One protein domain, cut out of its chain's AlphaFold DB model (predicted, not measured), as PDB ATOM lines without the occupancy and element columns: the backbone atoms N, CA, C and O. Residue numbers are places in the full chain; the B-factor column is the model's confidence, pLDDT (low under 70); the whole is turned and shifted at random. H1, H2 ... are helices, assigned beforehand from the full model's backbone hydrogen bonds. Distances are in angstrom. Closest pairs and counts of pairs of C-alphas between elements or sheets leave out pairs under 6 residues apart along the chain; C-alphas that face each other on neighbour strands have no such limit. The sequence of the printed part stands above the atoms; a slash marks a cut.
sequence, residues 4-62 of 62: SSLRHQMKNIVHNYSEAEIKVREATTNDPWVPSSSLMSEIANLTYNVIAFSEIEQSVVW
ATOM      1  N   SER A   4     -65.138 -16.503 -41.442       62.44
ATOM      2  CA  SER A   4     -63.878 -17.232 -41.286       62.44
ATOM      3  C   SER A   4     -62.655 -16.319 -41.423       62.44
ATOM      4  O   SER A   4     -61.808 -16.311 -40.534       62.44
ATOM      5  N   SER A   5     -62.587 -15.490 -42.470       64.44
ATOM      6  CA  SER A   5     -61.440 -14.609 -42.753       64.44
ATOM      7  C   SER A   5     -61.162 -13.620 -41.610       64.44
ATOM      8  O   SER A   5     -60.015 -13.450 -41.202       64.44
ATOM      9  N   LEU A   6     -62.217 -13.071 -40.996       70.25
ATOM     10  CA  LEU A   6     -62.107 -12.181 -39.832       70.25
ATOM     11  C   LEU A   6     -61.518 -12.892 -38.604       70.25
ATOM     12  O   LEU A   6     -60.680 -12.332 -37.898       70.25
ATOM     13  N   ARG A   7     -61.905 -14.150 -38.360       69.88
ATOM     14  CA  ARG A   7     -61.357 -14.948 -37.251       69.88
ATOM     15  C   ARG A   7     -59.870 -15.252 -37.450       69.88
ATOM     16  O   ARG A   7     -59.127 -15.272 -36.471       69.88
ATOM     17  N   HIS A   8     -59.434 -15.498 -38.687       68.88
ATOM     18  CA  HIS A   8     -58.018 -15.719 -39.002       68.88
ATOM     19  C   HIS A   8     -57.193 -14.447 -38.787       68.88
ATOM     20  O   HIS A   8     -56.185 -14.495 -38.089       68.88
ATOM     21  N   GLN A   9     -57.677 -13.301 -39.267       67.75
ATOM     22  CA  GLN A   9     -57.024 -12.010 -39.040       67.75
ATOM     23  C   GLN A   9     -56.905 -11.675 -37.546       67.75
ATOM     24  O   GLN A   9     -55.836 -11.275 -37.090       67.75
ATOM     25  N   MET A  10     -57.953 -11.922 -36.752       69.50
ATOM     26  CA  MET A  10     -57.889 -11.741 -35.295       69.50
ATOM     27  C   MET A  10     -56.850 -12.648 -34.629       69.50
ATOM     28  O   MET A  10     -56.134 -12.199 -33.740       69.50
ATOM     29  N   LYS A  11     -56.727 -13.913 -35.055       66.31
ATOM     30  CA  LYS A  11     -55.699 -14.819 -34.519       66.31
ATOM     31  C   LYS A  11     -54.289 -14.330 -34.831       66.31
ATOM     32  O   LYS A  11     -53.441 -14.435 -33.952       66.31
ATOM     33  N   ASN A  12     -54.072 -13.775 -36.021       70.00
ATOM     34  CA  ASN A  12     -52.772 -13.245 -36.425       70.00
ATOM     35  C   ASN A  12     -52.351 -12.053 -35.562       70.00
ATOM     36  O   ASN A  12     -51.208 -11.988 -35.123       70.00
ATOM     37  N   ILE A  13     -53.300 -11.170 -35.245       69.50
ATOM     38  CA  ILE A  13     -53.061 -10.010 -34.378       69.50
ATOM     39  C   ILE A  13     -52.802 -10.447 -32.930       69.50
ATOM     40  O   ILE A  13     -51.879  -9.952 -32.294       69.50
ATOM     41  N   VAL A  14     -53.590 -11.389 -32.402       69.94
ATOM     42  CA  VAL A  14     -53.464 -11.849 -31.006       69.94
ATOM     43  C   VAL A  14     -52.158 -12.604 -30.755       69.94
ATOM     44  O   VAL A  14     -51.586 -12.471 -29.678       69.94
ATOM     45  N   HIS A  15     -51.684 -13.384 -31.729       68.25
ATOM     46  CA  HIS A  15     -50.431 -14.140 -31.606       68.25
ATOM     47  C   HIS A  15     -49.208 -13.348 -32.081       68.25
ATOM     48  O   HIS A  15     -48.097 -13.853 -31.971       68.25
ATOM     49  N   ASN A  16     -49.403 -12.116 -32.569       75.31
ATOM     50  CA  ASN A  16     -48.352 -11.260 -33.113       75.31
ATOM     51  C   ASN A  16     -47.488 -11.982 -34.165       75.31
ATOM     52  O   ASN A  16     -46.264 -11.880 -34.135       75.31
ATOM     53  N   TYR A  17     -48.142 -12.727 -35.064       74.62
ATOM     54  CA  TYR A  17     -47.440 -13.444 -36.127       74.62
ATOM     55  C   TYR A  17     -46.808 -12.463 -37.111       74.62
ATOM     56  O   TYR A  17     -47.434 -11.468 -37.498       74.62
ATOM     57  N   SER A  18     -45.586 -12.767 -37.538       80.31
ATOM     58  CA  SER A  18     -44.908 -12.000 -38.576       80.31
ATOM     59  C   SER A  18     -45.589 -12.202 -39.934       80.31
ATOM     60  O   SER A  18     -46.330 -13.163 -40.160       80.31
ATOM     61  N   GLU A  19     -45.337 -11.296 -40.878       80.62
ATOM     62  CA  GLU A  19     -45.874 -11.429 -42.238       80.62
ATOM     63  C   GLU A  19     -45.450 -12.760 -42.888       80.62
ATOM     64  O   GLU A  19     -46.228 -13.366 -43.628       80.62
ATOM     65  N   ALA A  20     -44.246 -13.245 -42.569       82.56
ATOM     66  CA  ALA A  20     -43.730 -14.503 -43.084       82.56
ATOM     67  C   ALA A  20     -44.487 -15.709 -42.503       82.56
ATOM     68  O   ALA A  20     -44.937 -16.572 -43.259       82.56
ATOM     69  N   GLU A  21     -44.730 -15.720 -41.191       80.69
ATOM     70  CA  GLU A  21     -45.494 -16.779 -40.518       80.69
ATOM     71  C   GLU A  21     -46.953 -16.830 -40.994       80.69
ATOM     72  O   GLU A  21     -47.521 -17.907 -41.191       80.69
ATOM     73  N   ILE A  22     -47.570 -15.665 -41.232       83.19
ATOM     74  CA  ILE A  22     -48.940 -15.578 -41.752       83.19
ATOM     75  C   ILE A  22     -49.036 -16.231 -43.137       83.19
ATOM     76  O   ILE A  22     -49.966 -17.007 -43.372       83.19
ATOM     77  N   LYS A  23     -48.077 -15.957 -44.031       83.56
ATOM     78  CA  LYS A  23     -48.062 -16.519 -45.393       83.56
ATOM     79  C   LYS A  23     -47.836 -18.027 -45.394       83.56
ATOM     80  O   LYS A  23     -48.513 -18.734 -46.138       83.56
ATOM     81  N   VAL A  24     -46.945 -18.532 -44.539       84.94
ATOM     82  CA  VAL A  24     -46.737 -19.982 -44.378       84.94
ATOM     83  C   VAL A  24     -48.014 -20.651 -43.877       84.94
ATOM     84  O   VAL A  24     -48.467 -21.630 -44.462       84.94
ATOM     85  N   ARG A  25     -48.666 -20.072 -42.867       82.56
ATOM     86  CA  ARG A  25     -49.921 -20.586 -42.303       82.56
ATOM     87  C   ARG A  25     -51.082 -20.576 -43.307       82.56
ATOM     88  O   ARG A  25     -51.961 -21.439 -43.251       82.56
ATOM     89  N   GLU A  26     -51.114 -19.598 -44.207       82.31
ATOM     90  CA  GLU A  26     -52.056 -19.569 -45.329       82.31
ATOM     91  C   GLU A  26     -51.738 -20.676 -46.345       82.31
ATOM     92  O   GLU A  26     -52.642 -21.394 -46.765       82.31
ATOM     93  N   ALA A  27     -50.456 -20.896 -46.656       81.25
ATOM     94  CA  ALA A  27     -50.015 -21.953 -47.568       81.25
ATOM     95  C   ALA A  27     -50.229 -23.377 -47.018       81.25
ATOM     96  O   ALA A  27     -50.414 -24.307 -47.801       81.25
ATOM     97  N   THR A  28     -50.233 -23.557 -45.693       80.19
ATOM     98  CA  THR A  28     -50.466 -24.846 -45.012       80.19
ATOM     99  C   THR A  28     -51.893 -25.003 -44.476       80.19
ATOM    100  O   THR A  28     -52.151 -25.849 -43.617       80.19
ATOM    101  N   THR A  29     -52.835 -24.164 -44.916       73.81
ATOM    102  CA  THR A  29     -54.243 -24.274 -44.510       73.81
ATOM    103  C   THR A  29     -54.864 -25.585 -45.018       73.81
ATOM    104  O   THR A  29     -54.508 -26.084 -46.077       73.81
ATOM    105  N   ASN A  30     -55.822 -26.141 -44.262       72.81
ATOM    106  CA  ASN A  30     -56.539 -27.399 -44.552       72.81
ATOM    107  C   ASN A  30     -57.489 -27.340 -45.774       72.81
ATOM    108  O   ASN A  30     -58.447 -28.114 -45.856       72.81
ATOM    109  N   ASP A  31     -57.261 -26.425 -46.709       74.38
ATOM    110  CA  ASP A  31     -58.047 -26.343 -47.932       74.38
ATOM    111  C   ASP A  31     -57.575 -27.432 -48.918       74.38
ATOM    112  O   ASP A  31     -56.375 -27.655 -49.066       74.38
ATOM    113  N   PRO A  32     -58.484 -28.140 -49.616       71.94
ATOM    114  CA  PRO A  32     -58.118 -29.265 -50.483       71.94
ATOM    115  C   PRO A  32     -57.462 -28.841 -51.809       71.94
ATOM    116  O   PRO A  32     -57.143 -29.693 -52.638       71.94
ATOM    117  N   TRP A  33     -57.275 -27.539 -52.033       75.12
ATOM    118  CA  TRP A  33     -56.616 -26.997 -53.216       75.12
ATOM    119  C   TRP A  33     -55.160 -26.663 -52.906       75.12
ATOM    120  O   TRP A  33     -54.834 -26.161 -51.836       75.12
ATOM    121  N   VAL A  34     -54.286 -26.931 -53.876       75.12
ATOM    122  CA  VAL A  34     -52.858 -26.602 -53.796       75.12
ATOM    123  C   VAL A  34     -52.699 -25.095 -53.551       75.12
ATOM    124  O   VAL A  34     -53.425 -24.312 -54.175       75.12
ATOM    125  N   PRO A  35     -51.760 -24.668 -52.687       80.25
ATOM    126  CA  PRO A  35     -51.501 -23.252 -52.465       80.25
ATOM    127  C   PRO A  35     -51.183 -22.537 -53.780       80.25
ATOM    128  O   PRO A  35     -50.581 -23.097 -54.701       80.25
ATOM    129  N   SER A  36     -51.587 -21.271 -53.866       83.62
ATOM    130  CA  SER A  36     -51.318 -20.439 -55.038       83.62
ATOM    131  C   SER A  36     -49.811 -20.353 -55.311       83.62
ATOM    132  O   SER A  36     -49.015 -20.103 -54.404       83.62
ATOM    133  N   SER A  37     -49.406 -20.500 -56.574       83.50
ATOM    134  CA  SER A  37     -48.002 -20.366 -56.990       83.50
ATOM    135  C   SER A  37     -47.424 -18.981 -56.678       83.50
ATOM    136  O   SER A  37     -46.231 -18.863 -56.390       83.50
ATOM    137  N   SER A  38     -48.268 -17.942 -56.670       86.75
ATOM    138  CA  SER A  38     -47.887 -16.587 -56.254       86.75
ATOM    139  C   SER A  38     -47.499 -16.543 -54.776       86.75
ATOM    140  O   SER A  38     -46.465 -15.980 -54.432       86.75
ATOM    141  N   LEU A  39     -48.280 -17.202 -53.912       84.44
ATOM    142  CA  LEU A  39     -48.033 -17.256 -52.469       84.44
ATOM    143  C   LEU A  39     -46.714 -17.980 -52.164       84.44
ATOM    144  O   LEU A  39     -45.889 -17.480 -51.405       84.44
ATOM    145  N   MET A  40     -46.470 -19.116 -52.824       86.44
ATOM    146  CA  MET A  40     -45.216 -19.864 -52.668       86.44
ATOM    147  C   MET A  40     -43.998 -19.081 -53.179       86.44
ATOM    148  O   MET A  40     -42.919 -19.172 -52.598       86.44
ATOM    149  N   SER A  41     -44.164 -18.270 -54.230       87.19
ATOM    150  CA  SER A  41     -43.094 -17.402 -54.744       87.19
ATOM    151  C   SER A  41     -42.753 -16.270 -53.769       87.19
ATOM    152  O   SER A  41     -41.585 -15.920 -53.610       87.19
ATOM    153  N   GLU A  42     -43.750 -15.713 -53.080       85.69
ATOM    154  CA  GLU A  42     -43.522 -14.725 -52.020       85.69
ATOM    155  C   GLU A  42     -42.798 -15.332 -50.817       85.69
ATOM    156  O   GLU A  42     -41.857 -14.720 -50.316       85.69
ATOM    157  N   ILE A  43     -43.170 -16.546 -50.398       85.12
ATOM    158  CA  ILE A  43     -42.455 -17.277 -49.340       85.12
ATOM    159  C   ILE A  43     -41.001 -17.524 -49.760       85.12
ATOM    160  O   ILE A  43     -40.088 -17.241 -48.988       85.12
ATOM    161  N   ALA A  44     -40.763 -17.957 -51.003       85.88
ATOM    162  CA  ALA A  44     -39.410 -18.132 -51.525       85.88
ATOM    163  C   ALA A  44     -38.603 -16.822 -51.484       85.88
ATOM    164  O   ALA A  44     -37.450 -16.826 -51.058       85.88
ATOM    165  N   ASN A  45     -39.205 -15.684 -51.839       86.56
ATOM    166  CA  ASN A  45     -38.534 -14.386 -51.736       86.56
ATOM    167  C   ASN A  45     -38.227 -13.984 -50.285       86.56
ATOM    168  O   ASN A  45     -37.188 -13.378 -50.021       86.56
ATOM    169  N   LEU A  46     -39.091 -14.344 -49.335       85.75
ATOM    170  CA  LEU A  46     -38.869 -14.077 -47.914       85.75
ATOM    171  C   LEU A  46     -37.687 -14.875 -47.340       85.75
ATOM    172  O   LEU A  46     -37.028 -14.381 -46.428       85.75
ATOM    173  N   THR A  47     -37.334 -16.031 -47.916       84.12
ATOM    174  CA  THR A  47     -36.159 -16.811 -47.467       84.12
ATOM    175  C   THR A  47     -34.811 -16.116 -47.695       84.12
ATOM    176  O   THR A  47     -33.833 -16.458 -47.037       84.12
ATOM    177  N   TYR A  48     -34.740 -15.097 -48.562       85.50
ATOM    178  CA  TYR A  48     -33.521 -14.291 -48.724       85.50
ATOM    179  C   TYR A  48     -33.268 -13.334 -47.548       85.50
ATOM    180  O   TYR A  48     -32.176 -12.773 -47.435       85.50
ATOM    181  N   ASN A  49     -34.252 -13.128 -46.671       84.19
ATOM    182  CA  ASN A  49     -34.100 -12.339 -45.456       84.19
ATOM    183  C   ASN A  49     -33.833 -13.273 -44.266       84.19
ATOM    184  O   ASN A  49     -34.671 -14.095 -43.923       84.19
ATOM    185  N   VAL A  50     -32.683 -13.114 -43.605       79.81
ATOM    186  CA  VAL A  50     -32.229 -13.981 -42.496       79.81
ATOM    187  C   VAL A  50     -33.212 -14.012 -41.315       79.81
ATOM    188  O   VAL A  50     -33.354 -15.043 -40.654       79.81
ATOM    189  N   ILE A  51     -33.911 -12.903 -41.059       81.44
ATOM    190  CA  ILE A  51     -34.909 -12.805 -39.985       81.44
ATOM    191  C   ILE A  51     -36.168 -13.577 -40.392       81.44
ATOM    192  O   ILE A  51     -36.579 -14.488 -39.681       81.44
ATOM    193  N   ALA A  52     -36.706 -13.297 -41.582       79.50
ATOM    194  CA  ALA A  52     -37.894 -13.984 -42.093       79.50
ATOM    195  C   ALA A  52     -37.651 -15.484 -42.334       79.50
ATOM    196  O   ALA A  52     -38.548 -16.290 -42.131       79.50
ATOM    197  N   PHE A  53     -36.434 -15.882 -42.716       81.31
ATOM    198  CA  PHE A  53     -36.045 -17.286 -42.846       81.31
ATOM    199  C   PHE A  53     -36.171 -18.031 -41.512       81.31
ATOM    200  O   PHE A  53     -36.758 -19.108 -41.463       81.31
ATOM    201  N   SER A  54     -35.679 -17.435 -40.420       81.62
ATOM    202  CA  SER A  54     -35.770 -18.039 -39.082       81.62
ATOM    203  C   SER A  54     -37.226 -18.187 -38.619       81.62
ATOM    204  O   SER A  54     -37.582 -19.201 -38.023       81.62
ATOM    205  N   GLU A  55     -38.071 -17.203 -38.937       80.81
ATOM    206  CA  GLU A  55     -39.512 -17.218 -38.645       80.81
ATOM    207  C   GLU A  55     -40.261 -18.277 -39.476       80.81
ATOM    208  O   GLU A  55     -41.083 -19.023 -38.945       80.81
ATOM    209  N   ILE A  56     -39.936 -18.406 -40.770       82.81
ATOM    210  CA  ILE A  56     -40.508 -19.429 -41.659       82.81
ATOM    211  C   ILE A  56     -40.178 -20.829 -41.140       82.81
ATOM    212  O   ILE A  56     -41.090 -21.634 -40.961       82.81
ATOM    213  N   GLU A  57     -38.909 -21.111 -40.841       80.06
ATOM    214  CA  GLU A  57     -38.485 -22.411 -40.306       80.06
ATOM    215  C   GLU A  57     -39.190 -22.737 -38.978       80.06
ATOM    216  O   GLU A  57     -39.690 -23.849 -38.798       80.06
ATOM    217  N   GLN A  58     -39.318 -21.768 -38.062       73.94
ATOM    218  CA  GLN A  58     -40.067 -21.967 -36.815       73.94
ATOM    219  C   GLN A  58     -41.548 -22.275 -37.052       73.94
ATOM    220  O   GLN A  58     -42.088 -23.152 -36.379       73.94
ATOM    221  N   SER A  59     -42.183 -21.608 -38.019       73.62
ATOM    222  CA  SER A  59     -43.604 -21.806 -38.338       73.62
ATOM    223  C   SER A  59     -43.926 -23.140 -39.026       73.62
ATOM    224  O   SER A  59     -45.077 -23.571 -39.010       73.62
ATOM    225  N   VAL A  60     -42.932 -23.792 -39.645       73.75
ATOM    226  CA  VAL A  60     -43.092 -25.098 -40.314       73.75
ATOM    227  C   VAL A  60     -42.829 -26.261 -39.354       73.75
ATOM    228  O   VAL A  60     -43.418 -27.332 -39.505       73.75
ATOM    229  N   VAL A  61     -41.936 -26.075 -38.379       70.12
ATOM    230  CA  VAL A  61     -41.485 -27.146 -37.475       70.12
ATOM    231  C   VAL A  61     -42.414 -27.337 -36.262       70.12
ATOM    232  O   VAL A  61     -42.347 -28.396 -35.634       70.12
ATOM    233  N   TRP A  62     -43.307 -26.386 -35.950       55.38
ATOM    234  CA  TRP A  62     -44.173 -26.440 -34.760       55.38
ATOM    235  C   TRP A  62     -45.615 -25.977 -34.988       55.38
ATOM    236  O   TRP A  62     -45.819 -24.874 -35.538       55.38
TER     237      TRP A  62
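What this domain is: This is residues 4 to 62 of the 62 residues of the protein "ENTH domain-containing protein" of Callithrix jacchus (UniProt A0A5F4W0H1). Helix H2 sits in the middle of a small helical domain, with H3 and H4 packed on it and H1 loosely placed on its other side. The loop of residues 29 to 34 sticks out. The printed part has 59 residues with four named helices, H1 to H4 in order, and no named strand: all helix. It is compact, radius of gyration of the C-alphas 11.5 A, spanning 31 by 27 by 19 A.

Where its parts are: H1, residues 4 to 14, begins at C-alpha 4 (-63.878, -17.232, -41.286) and is 15.6 A long. H2, residues 19 to 27, is 12.5 A. H3, residues 37 to 46, is 14.3 A. H4, residues 50 to 61, is 16.9 A and ends at C-alpha 61 (-41.485, -27.146, -37.475).

How they stand to each other: H1 is close to H2 but not clearly touching; their closest C-alphas, of Asn 12 and Ile 22, are 7.0 A apart. H2 and H3 touch as a helical hairpin, C-alphas of Ala 20 and Leu 46 closest at 6.9 A, at a shallow tilt of 31 degrees, opposite ways. H2 and H4 touch, C-alphas of Glu 21 and Ile 56 closest at 5.8 A. H1 is apart from H3 and H4. In the four helices every O i to N i+4 pair is within hydrogen-bond range.

The domain as a whole: The C-alphas farthest apart, of Ser 4 and Val 50, are 31.8 A apart. The printed part has no cut and no long link. Confidence is under 70 at residues 4 to 5, 7 to 11, 13 to 15 and 62.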